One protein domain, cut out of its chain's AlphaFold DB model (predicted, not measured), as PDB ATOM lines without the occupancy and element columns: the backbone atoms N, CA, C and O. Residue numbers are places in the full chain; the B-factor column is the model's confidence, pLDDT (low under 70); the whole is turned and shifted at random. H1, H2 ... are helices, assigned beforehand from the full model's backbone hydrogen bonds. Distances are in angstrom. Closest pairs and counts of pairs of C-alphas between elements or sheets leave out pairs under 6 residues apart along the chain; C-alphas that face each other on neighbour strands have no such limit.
ATOM      1  N   ASN A   5     -18.379 -16.697   9.771       97.19
ATOM      2  CA  ASN A   5     -18.477 -16.506  11.219       97.19
ATOM      3  C   ASN A   5     -19.584 -15.511  11.570       97.19
ATOM      4  O   ASN A   5     -20.361 -15.807  12.469       97.19
ATOM      5  N   ASP A   6     -19.738 -14.414  10.816       97.38
ATOM      6  CA  ASP A   6     -20.844 -13.468  11.034       97.38
ATOM      7  C   ASP A   6     -22.206 -14.176  10.916       97.38
ATOM      8  O   ASP A   6     -23.113 -13.944  11.715       97.38
ATOM      9  N   TYR A   7     -22.339 -15.073   9.930       97.56
ATOM     10  CA  TYR A   7     -23.529 -15.908   9.751       97.56
ATOM     11  C   TYR A   7     -23.763 -16.851  10.938       97.56
ATOM     12  O   TYR A   7     -24.863 -16.882  11.486       97.56
ATOM     13  N   ARG A   8     -22.732 -17.585  11.373       97.31
ATOM     14  CA  ARG A   8     -22.829 -18.523  12.505       97.31
ATOM     15  C   ARG A   8     -23.171 -17.822  13.815       97.31
ATOM     16  O   ARG A   8     -24.020 -18.308  14.551       97.31
ATOM     17  N   GLU A   9     -22.558 -16.675  14.085       97.88
ATOM     18  CA  GLU A   9     -22.870 -15.862  15.262       97.88
ATOM     19  C   GLU A   9     -24.316 -15.353  15.226       97.88
ATOM     20  O   GLU A   9     -25.002 -15.352  16.248       97.88
ATOM     21  N   ALA A  10     -24.812 -14.949  14.052       97.38
ATOM     22  CA  ALA A  10     -26.203 -14.530  13.898       97.38
ATOM     23  C   ALA A  10     -27.192 -15.690  14.104       97.38
ATOM     24  O   ALA A  10     -28.219 -15.487  14.750       97.38
ATOM     25  N   LEU A  11     -26.873 -16.893  13.611       96.81
ATOM     26  CA  LEU A  11     -27.670 -18.095  13.863       96.81
ATOM     27  C   LEU A  11     -27.713 -18.447  15.348       96.81
ATOM     28  O   LEU A  11     -28.800 -18.609  15.896       96.81
ATOM     29  N   GLN A  12     -26.556 -18.491  16.011       97.06
ATOM     30  CA  GLN A  12     -26.484 -18.789  17.440       97.06
ATOM     31  C   GLN A  12     -27.291 -17.773  18.251       97.06
ATOM     32  O   GLN A  12     -28.050 -18.139  19.140       97.06
ATOM     33  N   ARG A  13     -27.211 -16.488  17.884       95.06
ATOM     34  CA  ARG A  13     -28.006 -15.449  18.540       95.06
ATOM     35  C   ARG A  13     -29.510 -15.639  18.346       95.06
ATOM     36  O   ARG A  13     -30.276 -15.310  19.242       95.06
ATOM     37  N   ARG A  14     -29.946 -16.123  17.182       96.94
ATOM     38  CA  ARG A  14     -31.355 -16.447  16.925       96.94
ATOM     39  C   ARG A  14     -31.826 -17.613  17.797       96.94
ATOM     40  O   ARG A  14     -32.956 -17.583  18.267       96.94
ATOM     41  N   GLU A  15     -30.972 -18.610  18.015       96.38
ATOM     42  CA  GLU A  15     -31.269 -19.789  18.845       96.38
ATOM     43  C   GLU A  15     -31.401 -19.475  20.344       96.38
ATOM     44  O   GLU A  15     -32.017 -20.251  21.069       96.38
ATOM     45  N   ASP A  16     -30.903 -18.321  20.804       97.00
ATOM     46  CA  ASP A  16     -31.082 -17.855  22.187       97.00
ATOM     47  C   ASP A  16     -32.531 -17.440  22.521       97.00
ATOM     48  O   ASP A  16     -32.837 -17.174  23.686       97.00
ATOM     49  N   PHE A  17     -33.406 -17.310  21.518       96.94
ATOM     50  CA  PHE A  17     -34.748 -16.744  21.667       96.94
ATOM     51  C   PHE A  17     -35.850 -17.722  21.267       96.94
ATOM     52  O   PHE A  17     -35.685 -18.541  20.362       96.94
ATOM     53  N   ASP A  18     -37.020 -17.572  21.890       96.94
ATOM     54  CA  ASP A  18     -38.194 -18.377  21.562       96.94
ATOM     55  C   ASP A  18     -38.673 -18.089  20.136       96.94
ATOM     56  O   ASP A  18     -38.829 -16.930  19.737       96.94
ATOM     57  N   PHE A  19     -38.942 -19.150  19.373       93.12
ATOM     58  CA  PHE A  19     -39.402 -19.047  17.991       93.12
ATOM     59  C   PHE A  19     -40.636 -18.138  17.879       93.12
ATOM     60  O   PHE A  19     -41.649 -18.355  18.545       93.12
ATOM     61  N   GLY A  20     -40.549 -17.122  17.017       90.94
ATOM     62  CA  GLY A  20     -41.626 -16.158  16.777       90.94
ATOM     63  C   GLY A  20     -41.708 -14.988  17.767       90.94
ATOM     64  O   GLY A  20     -42.525 -14.093  17.544       90.94
ATOM     65  N   SER A  21     -40.866 -14.943  18.807       96.88
ATOM     66  CA  SER A  21     -40.712 -13.752  19.662       96.88
ATOM     67  C   SER A  21     -40.194 -12.541  18.871       96.88
ATOM     68  O   SER A  21     -39.653 -12.679  17.770       96.88
ATOM     69  N   GLU A  22     -40.353 -11.332  19.418       97.50
ATOM     70  CA  GLU A  22     -39.846 -10.104  18.790       97.50
ATOM     71  C   GLU A  22     -38.326 -10.175  18.581       97.50
ATOM     72  O   GLU A  22     -37.818  -9.872  17.500       97.50
ATOM     73  N   GLU A  23     -37.608 -10.666  19.587       97.81
ATOM     74  CA  GLU A  23     -36.165 -10.841  19.561       97.81
ATOM     75  C   GLU A  23     -35.730 -11.900  18.546       97.81
ATOM     76  O   GLU A  23     -34.763 -11.684  17.809       97.81
ATOM     77  N   TRP A  24     -36.467 -13.012  18.452       97.81
ATOM     78  CA  TRP A  24     -36.217 -14.036  17.441       97.81
ATOM     79  C   TRP A  24     -36.429 -13.489  16.030       97.81
ATOM     80  O   TRP A  24     -35.579 -13.694  15.165       97.81
ATOM     81  N   ASN A  25     -37.506 -12.733  15.796       96.38
ATOM     82  CA  ASN A  25     -37.785 -12.118  14.495       96.38
ATOM     83  C   ASN A  25     -36.688 -11.118  14.098       96.38
ATOM     84  O   ASN A  25     -36.247 -11.096  12.947       96.38
ATOM     85  N   LEU A  26     -36.193 -10.324  15.053       97.12
ATOM     86  CA  LEU A  26     -35.083  -9.400  14.825       97.12
ATOM     87  C   LEU A  26     -33.770 -10.145  14.522       97.12
ATOM     88  O   LEU A  26     -33.031  -9.763  13.609       97.12
ATOM     89  N   ALA A  27     -33.482 -11.227  15.248       97.69
ATOM     90  CA  ALA A  27     -32.322 -12.071  14.982       97.69
ATOM     91  C   ALA A  27     -32.424 -12.765  13.611       97.69
ATOM     92  O   ALA A  27     -31.451 -12.768  12.854       97.69
ATOM     93  N   GLN A  28     -33.606 -13.261  13.240       97.38
ATOM     94  CA  GLN A  28     -33.879 -13.858  11.932       97.38
ATOM     95  C   GLN A  28     -33.687 -12.847  10.796       97.38
ATOM     96  O   GLN A  28     -33.044 -13.169   9.796       97.38
ATOM     97  N   ALA A  29     -34.149 -11.604  10.957       97.00
ATOM     98  CA  ALA A  29     -33.914 -10.548   9.973       97.00
ATOM     99  C   ALA A  29     -32.411 -10.271   9.770       97.00
ATOM    100  O   ALA A  29     -31.955 -10.054   8.645       97.00
ATOM    101  N   LYS A  30     -31.608 -10.331  10.844       97.69
ATOM    102  CA  LYS A  30     -30.146 -10.203  10.751       97.69
ATOM    103  C   LYS A  30     -29.515 -11.377   9.996       97.69
ATOM    104  O   LYS A  30     -28.646 -11.140   9.157       97.69
ATOM    105  N   VAL A  31     -29.951 -12.612  10.258       97.94
ATOM    106  CA  VAL A  31     -29.509 -13.803   9.506       97.94
ATOM    107  C   VAL A  31     -29.800 -13.613   8.016       97.94
ATOM    108  O   VAL A  31     -28.885 -13.694   7.201       97.94
ATOM    109  N   GLN A  32     -31.034 -13.249   7.667       97.62
ATOM    110  CA  GLN A  32     -31.461 -13.013   6.285       97.62
ATOM    111  C   GLN A  32     -30.641 -11.921   5.580       97.62
ATOM    112  O   GLN A  32     -30.263 -12.081   4.414       97.62
ATOM    113  N   ALA A  33     -30.305 -10.832   6.278       97.69
ATOM    114  CA  ALA A  33     -29.454  -9.774   5.735       97.69
ATOM    115  C   ALA A  33     -28.027 -10.268   5.428       97.69
ATOM    116  O   ALA A  33     -27.476  -9.952   4.369       97.69
ATOM    117  N   ILE A  34     -27.439 -11.068   6.323       98.19
ATOM    118  CA  ILE A  34     -26.103 -11.650   6.137       98.19
ATOM    119  C   ILE A  34     -26.102 -12.635   4.967       98.19
ATOM    120  O   ILE A  34     -25.249 -12.523   4.082       98.19
ATOM    121  N   VAL A  35     -27.077 -13.548   4.932       98.12
ATOM    122  CA  VAL A  35     -27.268 -14.523   3.849       98.12
ATOM    123  C   VAL A  35     -27.355 -13.802   2.505       98.12
ATOM    124  O   VAL A  35     -26.552 -14.067   1.610       98.12
ATOM    125  N   THR A  36     -28.248 -12.813   2.390       98.06
ATOM    126  CA  THR A  36     -28.454 -12.046   1.150       98.06
ATOM    127  C   THR A  36     -27.162 -11.387   0.676       98.06
ATOM    128  O   THR A  36     -26.790 -11.501  -0.490       98.06
ATOM    129  N   ALA A  37     -26.438 -10.724   1.581       98.06
ATOM    130  CA  ALA A  37     -25.200 -10.036   1.245       98.06
ATOM    131  C   ALA A  37     -24.076 -10.999   0.820       98.06
ATOM    132  O   ALA A  37     -23.316 -10.686  -0.095       98.06
ATOM    133  N   MET A  38     -23.966 -12.166   1.459       98.25
ATOM    134  CA  MET A  38     -22.971 -13.178   1.096       98.25
ATOM    135  C   MET A  38     -23.299 -13.846  -0.246       98.25
ATOM    136  O   MET A  38     -22.400 -14.056  -1.061       98.25
ATOM    137  N   VAL A  39     -24.573 -14.143  -0.516       98.31
ATOM    138  CA  VAL A  39     -25.010 -14.650  -1.825       98.31
ATOM    139  C   VAL A  39     -24.729 -13.615  -2.916       98.31
ATOM    140  O   VAL A  39     -24.105 -13.946  -3.924       98.31
ATOM    141  N   ALA A  40     -25.087 -12.348  -2.690       97.88
ATOM    142  CA  ALA A  40     -24.832 -11.257  -3.630       97.88
ATOM    143  C   ALA A  40     -23.338 -11.041  -3.918       97.88
ATOM    144  O   ALA A  40     -22.961 -10.660  -5.025       97.88
ATOM    145  N   SER A  41     -22.462 -11.328  -2.948       97.12
ATOM    146  CA  SER A  41     -21.011 -11.262  -3.138       97.12
ATOM    147  C   SER A  41     -20.421 -12.480  -3.861       97.12
ATOM    148  O   SER A  41     -19.199 -12.602  -3.949       97.12
ATOM    149  N   GLY A  42     -21.242 -13.426  -4.322       96.94
ATOM    150  CA  GLY A  42     -20.773 -14.628  -5.003       96.94
ATOM    151  C   GLY A  42     -20.303 -15.753  -4.074       96.94
ATOM    152  O   GLY A  42     -19.623 -16.675  -4.538       96.94
ATOM    153  N   ASN A  43     -20.604 -15.696  -2.770       97.81
ATOM    154  CA  ASN A  43     -20.115 -16.682  -1.806       97.81
ATOM    155  C   ASN A  43     -20.790 -18.047  -2.022       97.81
ATOM    156  O   ASN A  43     -21.933 -18.267  -1.628       97.81
ATOM    157  N   ARG A  44     -20.052 -18.992  -2.614       97.06
ATOM    158  CA  ARG A  44     -20.567 -20.328  -2.957       97.06
ATOM    159  C   ARG A  44     -20.971 -21.175  -1.754       97.06
ATOM    160  O   ARG A  44     -21.883 -21.979  -1.893       97.06
ATOM    161  N   TYR A  45     -20.325 -20.986  -0.602       97.25
ATOM    162  CA  TYR A  45     -20.733 -21.667   0.625       97.25
ATOM    163  C   TYR A  45     -22.144 -21.226   1.021       97.25
ATOM    164  O   TYR A  45     -23.013 -22.069   1.194       97.25
ATOM    165  N   MET A  46     -22.405 -19.914   1.047       98.25
ATOM    166  CA  MET A  46     -23.731 -19.410   1.408       98.25
ATOM    167  C   MET A  46     -24.813 -19.807   0.399       98.25
ATOM    168  O   MET A  46     -25.916 -20.163   0.790       98.25
ATOM    169  N   VAL A  47     -24.496 -19.802  -0.899       98.38
ATOM    170  CA  VAL A  47     -25.430 -20.294  -1.929       98.38
ATOM    171  C   VAL A  47     -25.843 -21.739  -1.643       98.38
ATOM    172  O   VAL A  47     -27.021 -22.067  -1.744       98.38
ATOM    173  N   GLN A  48     -24.891 -22.596  -1.261       98.44
ATOM    174  CA  GLN A  48     -25.187 -23.986  -0.928       98.44
ATOM    175  C   GLN A  48     -26.001 -24.118   0.365       98.44
ATOM    176  O   GLN A  48     -26.882 -24.970   0.419       98.44
ATOM    177  N   GLU A  49     -25.751 -23.283   1.376       98.25
ATOM    178  CA  GLU A  49     -26.554 -23.259   2.608       98.25
ATOM    179  C   GLU A  49     -28.024 -22.927   2.314       98.25
ATOM    180  O   GLU A  49     -28.897 -23.674   2.740       98.25
ATOM    181  N   VAL A  50     -28.298 -21.903   1.496       98.38
ATOM    182  CA  VAL A  50     -29.671 -21.545   1.082       98.38
ATOM    183  C   VAL A  50     -30.347 -22.694   0.325       98.38
ATOM    184  O   VAL A  50     -31.517 -23.002   0.540       98.38
ATOM    185  N   VAL A  51     -29.610 -23.382  -0.555       98.44
ATOM    186  CA  VAL A  51     -30.135 -24.565  -1.253       98.44
ATOM    187  C   VAL A  51     -30.454 -25.695  -0.266       98.44
ATOM    188  O   VAL A  51     -31.513 -26.309  -0.375       98.44
ATOM    189  N   ASN A  52     -29.571 -25.970   0.697       98.25
ATOM    190  CA  ASN A  52     -29.775 -27.009   1.711       98.25
ATOM    191  C   ASN A  52     -30.965 -26.695   2.634       98.25
ATOM    192  O   ASN A  52     -31.712 -27.606   3.002       98.25
ATOM    193  N   GLU A  53     -31.155 -25.423   2.989       97.50
ATOM    194  CA  GLU A  53     -32.321 -24.955   3.739       97.50
ATOM    195  C   GLU A  53     -33.603 -25.245   2.958       97.50
ATOM    196  O   GLU A  53     -34.494 -25.900   3.488       97.50
ATOM    197  N   LEU A  54     -33.663 -24.903   1.668       98.38
ATOM    198  CA  LEU A  54     -34.824 -25.194   0.820       98.38
ATOM    199  C   LEU A  54     -35.156 -26.692   0.724       98.38
ATOM    200  O   LEU A  54     -36.331 -27.051   0.784       98.38
ATOM    201  N   TYR A  55     -34.154 -27.573   0.628       98.12
ATOM    202  CA  TYR A  55     -34.382 -29.022   0.727       98.12
ATOM    203  C   TYR A  55     -34.976 -29.412   2.084       98.12
ATOM    204  O   TYR A  55     -35.948 -30.158   2.137       98.12
ATOM    205  N   SER A  56     -34.437 -28.863   3.172       97.44
ATOM    206  CA  SER A  56     -34.919 -29.151   4.526       97.44
ATOM    207  C   SER A  56     -36.350 -28.651   4.742       97.44
ATOM    208  O   SER A  56     -37.161 -29.353   5.336       97.44
ATOM    209  N   LEU A  57     -36.697 -27.470   4.221       97.00
ATOM    210  CA  LEU A  57     -38.050 -26.912   4.293       97.00
ATOM    211  C   LEU A  57     -39.052 -27.765   3.503       97.00
ATOM    212  O   LEU A  57     -40.153 -28.017   3.994       97.00
ATOM    213  N   ASN A  58     -38.662 -28.248   2.320       97.50
ATOM    214  CA  ASN A  58     -39.458 -29.202   1.551       97.50
ATOM    215  C   ASN A  58     -39.678 -30.510   2.334       97.50
ATOM    216  O   ASN A  58     -40.807 -30.982   2.428       97.50
ATOM    217  N   ASP A  59     -38.630 -31.067   2.945       96.94
ATOM    218  CA  ASP A  59     -38.713 -32.308   3.729       96.94
ATOM    219  C   ASP A  59     -39.538 -32.144   5.018       96.94
ATOM    220  O   ASP A  59     -40.223 -33.072   5.449       96.94
ATOM    221  N   CYS A  60     -39.536 -30.946   5.612       95.31
ATOM    222  CA  CYS A  60     -40.435 -30.569   6.705       95.31
ATOM    223  C   CYS A  60     -41.890 -30.366   6.254       95.31
ATOM    224  O   CYS A  60     -42.767 -30.138   7.091       95.31
ATOM    225  N   GLY A  61     -42.159 -30.462   4.953       95.88
ATOM    226  CA  GLY A  61     -43.493 -30.430   4.387       95.88
ATOM    227  C   GLY A  61     -44.096 -29.038   4.255       95.88
ATOM    228  O   GLY A  61     -45.322 -28.912   4.249       95.88
ATOM    229  N   LEU A  62     -43.263 -28.000   4.171       96.75
ATOM    230  CA  LEU A  62     -43.742 -26.654   3.880       96.75
ATOM    231  C   LEU A  62     -44.216 -26.559   2.427       96.75
ATOM    232  O   LEU A  62     -43.689 -27.216   1.534       96.75
ATOM    233  N   GLU A  63     -45.188 -25.682   2.191       97.31
ATOM    234  CA  GLU A  63     -45.623 -25.331   0.843       97.31
ATOM    235  C   GLU A  63     -44.596 -24.425   0.159       97.31
ATOM    236  O   GLU A  63     -43.955 -23.581   0.799       97.31
ATOM    237  N   ILE A  64     -44.534 -24.488  -1.172       97.12
ATOM    238  CA  ILE A  64     -43.697 -23.572  -1.955       97.12
ATOM    239  C   ILE A  64     -44.066 -22.099  -1.712       97.12
ATOM    240  O   ILE A  64     -43.198 -21.233  -1.764       97.12
ATOM    241  N   SER A  65     -45.334 -21.800  -1.414       96.88
ATOM    242  CA  SER A  65     -45.862 -20.467  -1.083       96.88
ATOM    243  C   SER A  65     -45.407 -19.932   0.274       96.88
ATOM    244  O   SER A  65     -45.614 -18.749   0.551       96.88
ATOM    245  N   HIS A  66     -44.809 -20.766   1.131       97.12
ATOM    246  CA  HIS A  66     -44.402 -20.351   2.465       97.12
ATOM    247  C   HIS A  66     -43.378 -19.208   2.402       97.12
ATOM    248  O   HIS A  66     -42.451 -19.218   1.592       97.12
ATOM    249  N   HIS A  67     -43.523 -18.214   3.282       95.31
ATOM    250  CA  HIS A  67     -42.738 -16.977   3.217       95.31
ATOM    251  C   HIS A  67     -41.218 -17.214   3.289       95.31
ATOM    252  O   HIS A  67     -40.475 -16.575   2.550       95.31
ATOM    253  N   ALA A  68     -40.761 -18.155   4.125       94.94
ATOM    254  CA  ALA A  68     -39.345 -18.525   4.211       94.94
ATOM    255  C   ALA A  68     -38.829 -19.119   2.885       94.94
ATOM    256  O   ALA A  68     -37.813 -18.674   2.363       94.94
ATOM    257  N   VAL A  69     -39.604 -20.025   2.275       97.69
ATOM    258  CA  VAL A  69     -39.275 -20.645   0.981       97.69
ATOM    259  C   VAL A  69     -39.198 -19.588  -0.121       97.69
ATOM    260  O   VAL A  69     -38.251 -19.563  -0.906       97.69
ATOM    261  N   GLN A  70     -40.172 -18.677  -0.173       98.19
ATOM    262  CA  GLN A  70     -40.180 -17.593  -1.156       98.19
ATOM    263  C   GLN A  70     -39.004 -16.630  -0.973       98.19
ATOM    264  O   GLN A  70     -38.450 -16.166  -1.970       98.19
ATOM    265  N   PHE A  71     -38.603 -16.345   0.268       98.06
ATOM    266  CA  PHE A  71     -37.438 -15.512   0.548       98.06
ATOM    267  C   PHE A  71     -36.150 -16.148   0.007       98.06
ATOM    268  O   PHE A  71     -35.428 -15.502  -0.754       98.06
ATOM    269  N   ASP A  72     -35.895 -17.416   0.317       98.25
ATOM    270  CA  ASP A  72     -34.677 -18.112  -0.112       98.25
ATOM    271  C   ASP A  72     -34.614 -18.287  -1.635       98.25
ATOM    272  O   ASP A  72     -33.572 -18.064  -2.263       98.25
ATOM    273  N   LEU A  73     -35.753 -18.595  -2.265       98.44
ATOM    274  CA  LEU A  73     -35.872 -18.611  -3.724       98.44
ATOM    275  C   LEU A  73     -35.566 -17.239  -4.328       98.44
ATOM    276  O   LEU A  73     -34.798 -17.153  -5.288       98.44
ATOM    277  N   TRP A  74     -36.113 -16.163  -3.756       98.44
ATOM    278  CA  TRP A  74     -35.849 -14.800  -4.213       98.44
ATOM    279  C   TRP A  74     -34.368 -14.421  -4.074       98.44
ATOM    280  O   TRP A  74     -33.820 -13.796  -4.987       98.44
ATOM    281  N   VAL A  75     -33.703 -14.823  -2.983       98.44
ATOM    282  CA  VAL A  75     -32.261 -14.610  -2.781       98.44
ATOM    283  C   VAL A  75     -31.454 -15.291  -3.887       98.44
ATOM    284  O   VAL A  75     -30.567 -14.662  -4.467       98.44
ATOM    285  N   LEU A  76     -31.761 -16.545  -4.228       98.56
ATOM    286  CA  LEU A  76     -31.076 -17.246  -5.318       98.56
ATOM    287  C   LEU A  76     -31.347 -16.581  -6.676       98.56
ATOM    288  O   LEU A  76     -30.414 -16.285  -7.428       98.56
ATOM    289  N   GLU A  77     -32.614 -16.313  -6.987       98.19
ATOM    290  CA  GLU A  77     -33.040 -15.798  -8.291       98.19
ATOM    291  C   GLU A  77     -32.497 -14.394  -8.568       98.19
ATOM    292  O   GLU A  77     -31.932 -14.146  -9.636       98.19
ATOM    293  N   SER A  78     -32.588 -13.500  -7.583       97.94
ATOM    294  CA  SER A  78     -32.152 -12.103  -7.713       97.94
ATOM    295  C   SER A  78     -30.637 -11.952  -7.840       97.94
ATOM    296  O   SER A  78     -30.164 -10.917  -8.301       97.94
ATOM    297  N   ASN A  79     -29.874 -12.984  -7.469       98.12
ATOM    298  CA  ASN A  79     -28.412 -12.992  -7.528       98.12
ATOM    299  C   ASN A  79     -27.853 -13.918  -8.627       98.12
ATOM    300  O   ASN A  79     -26.658 -14.204  -8.655       98.12
ATOM    301  N   GLY A  80     -28.697 -14.365  -9.566       97.81
ATOM    302  CA  GLY A  80     -28.266 -15.097 -10.763       97.81
ATOM    303  C   GLY A  80     -28.136 -16.617 -10.601       97.81
ATOM    304  O   GLY A  80     -27.732 -17.291 -11.549       97.81
ATOM    305  N   TYR A  81     -28.540 -17.183  -9.461       98.12
ATOM    306  CA  TYR A  81     -28.527 -18.627  -9.177       98.12
ATOM    307  C   TYR A  81     -29.812 -19.321  -9.656       98.12
ATOM    308  O   TYR A  81     -30.457 -20.099  -8.952       98.12
ATOM    309  N   ILE A  82     -30.214 -19.016 -10.894       97.62
ATOM    310  CA  ILE A  82     -31.469 -19.489 -11.501       97.62
ATOM    311  C   ILE A  82     -31.479 -21.013 -11.663       97.62
ATOM    312  O   ILE A  82     -32.538 -21.636 -11.616       97.62
ATOM    313  N   LYS A  83     -30.315 -21.633 -11.884       97.75
ATOM    314  CA  LYS A  83     -30.218 -23.089 -12.039       97.75
ATOM    315  C   LYS A  83     -30.516 -23.788 -10.714       97.75
ATOM    316  O   LYS A  83     -31.292 -24.742 -10.690       97.75
ATOM    317  N   GLU A  84     -29.913 -23.299  -9.639       98.06
ATOM    318  CA  GLU A  84     -30.129 -23.746  -8.272       98.06
ATOM    319  C   GLU A  84     -31.607 -23.579  -7.914       98.06
ATOM    320  O   GLU A  84     -32.264 -24.582  -7.652       98.06
ATOM    321  N   ALA A  85     -32.168 -22.372  -8.069       97.69
ATOM    322  CA  ALA A  85     -33.583 -22.093  -7.814       97.69
ATOM    323  C   ALA A  85     -34.537 -23.007  -8.609       97.69
ATOM    324  O   ALA A  85     -35.485 -23.555  -8.053       97.69
ATOM    325  N   LYS A  86     -34.281 -23.248  -9.903       97.50
ATOM    326  CA  LYS A  86     -35.086 -24.187 -10.711       97.50
ATOM    327  C   LYS A  86     -35.024 -25.622 -10.196       97.50
ATOM    328  O   LYS A  86     -36.012 -26.337 -10.308       97.50
ATOM    329  N   THR A  87     -33.878 -26.035  -9.660       96.88
ATOM    330  CA  THR A  87     -33.685 -27.391  -9.131       96.88
ATOM    331  C   THR A  87     -34.551 -27.601  -7.894       96.88
ATOM    332  O   THR A  87     -35.303 -28.568  -7.841       96.88
ATOM    333  N   VAL A  88     -34.523 -26.660  -6.947       96.94
ATOM    334  CA  VAL A  88     -35.361 -26.730  -5.738       96.94
ATOM    335  C   VAL A  88     -36.844 -26.481  -6.030       96.94
ATOM    336  O   VAL A  88     -37.695 -27.114  -5.424       96.94
ATOM    337  N   ARG A  89     -37.212 -25.654  -7.018       95.81
ATOM    338  CA  ARG A  89     -38.624 -25.508  -7.441       95.81
ATOM    339  C   ARG A  89     -39.222 -26.784  -8.037       95.81
ATOM    340  O   ARG A  89     -40.435 -26.940  -8.013       95.81
ATOM    341  N   ALA A  90     -38.390 -27.662  -8.593       95.88
ATOM    342  CA  ALA A  90     -38.821 -28.939  -9.154       95.88
ATOM    343  C   ALA A  90     -38.994 -30.044  -8.095       95.88
ATOM    344  O   ALA A  90     -39.285 -31.184  -8.459       95.88
ATOM    345  N   LEU A  91     -38.802 -29.731  -6.808       93.06
ATOM    346  CA  LEU A  91     -39.126 -30.650  -5.720       93.06
ATOM    347  C   LEU A  91     -40.640 -30.868  -5.633       93.06
ATOM    348  O   LEU A  91     -41.436 -30.038  -6.076       93.06
TER     349      LEU A  91
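Overview. This is residues 5 to 91 of the 94 residues of an uncharacterized protein of uncultured Blautia sp (UniProt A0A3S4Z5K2). A hairpin of two helices, H1 and H2, joins a small three-helix bundle of H3, H4 and H5, whose centres make a triangle; the hairpin meets the bundle through the last turns of H2, and H1 stays away from it. The whole is flat and compact, spanning 34 by 30 by 16 A, with a radius of gyration of the C-alphas of 12.9 A. The printed part has 87 residues with five named helices, H1 to H5 along the chain, and no named strand: the class is all helix.

Arrangement. Start at H2, residues 22 to 40, the longest helix. H1, residues 5 to 15, touches it in a hairpin, opposite ways at a shallow tilt of 24 degrees; the closest C-alphas, Arg 14 and Ala 27, are 4.9 A apart. With residues 35 to 39 alone H2 touches residues 46 to 50 of H3, residues 44 to 59, at a steep tilt of 51 degrees, closest at C-alphas Val 39 and Val 47, 5.7 A. H2 only just touches H4, residues 67 to 78, with 3 pairs of C-alphas within 8 A, closest at Thr 36 and Val 75, 6.0 A. H3 and H4 form a hairpin at 34 degrees, a shallow tilt only just short of steep; C-alphas Val 50 and Asp 72 are closest, 6.2 A. H5, residues 82 to 89, forms a hairpin with H4, closest at C-alphas Leu 73 and Ala 85, 5.8 A. H5 also touches H3, the same way at a shallow tilt of 18 degrees, closest at C-alphas Leu 54 and Val 88, 6.8 A. H1 is apart from H3, H4 and H5. The helix packing is mostly aligned: 5 of 6 touching pairs have a shallow tilt. In H1, H2, H3, H4 and H5 every O i to N i+4 pair is within hydrogen-bond range.

Along the chain. Find C-alpha 22 at (-39.846, -10.104, 18.790); from there H2 runs 27.0 A to C-alpha 40. H1 begins at C-alpha 5, (-18.477, -16.506, 11.219), and measures 15.3 A. H3 measures 22.7 A and H4 16.0 A. H5 runs 10.2 A to C-alpha 89 at (-38.624, -25.508, -7.441).

Size, cuts and confidence. Look to the C-alphas of Asp 18 and Lys 83 for the two farthest apart, 34.9 A. The printed part has no cut, and no link is long. The mean pLDDT of the printed part is 97.3, and no printed residue is under 70.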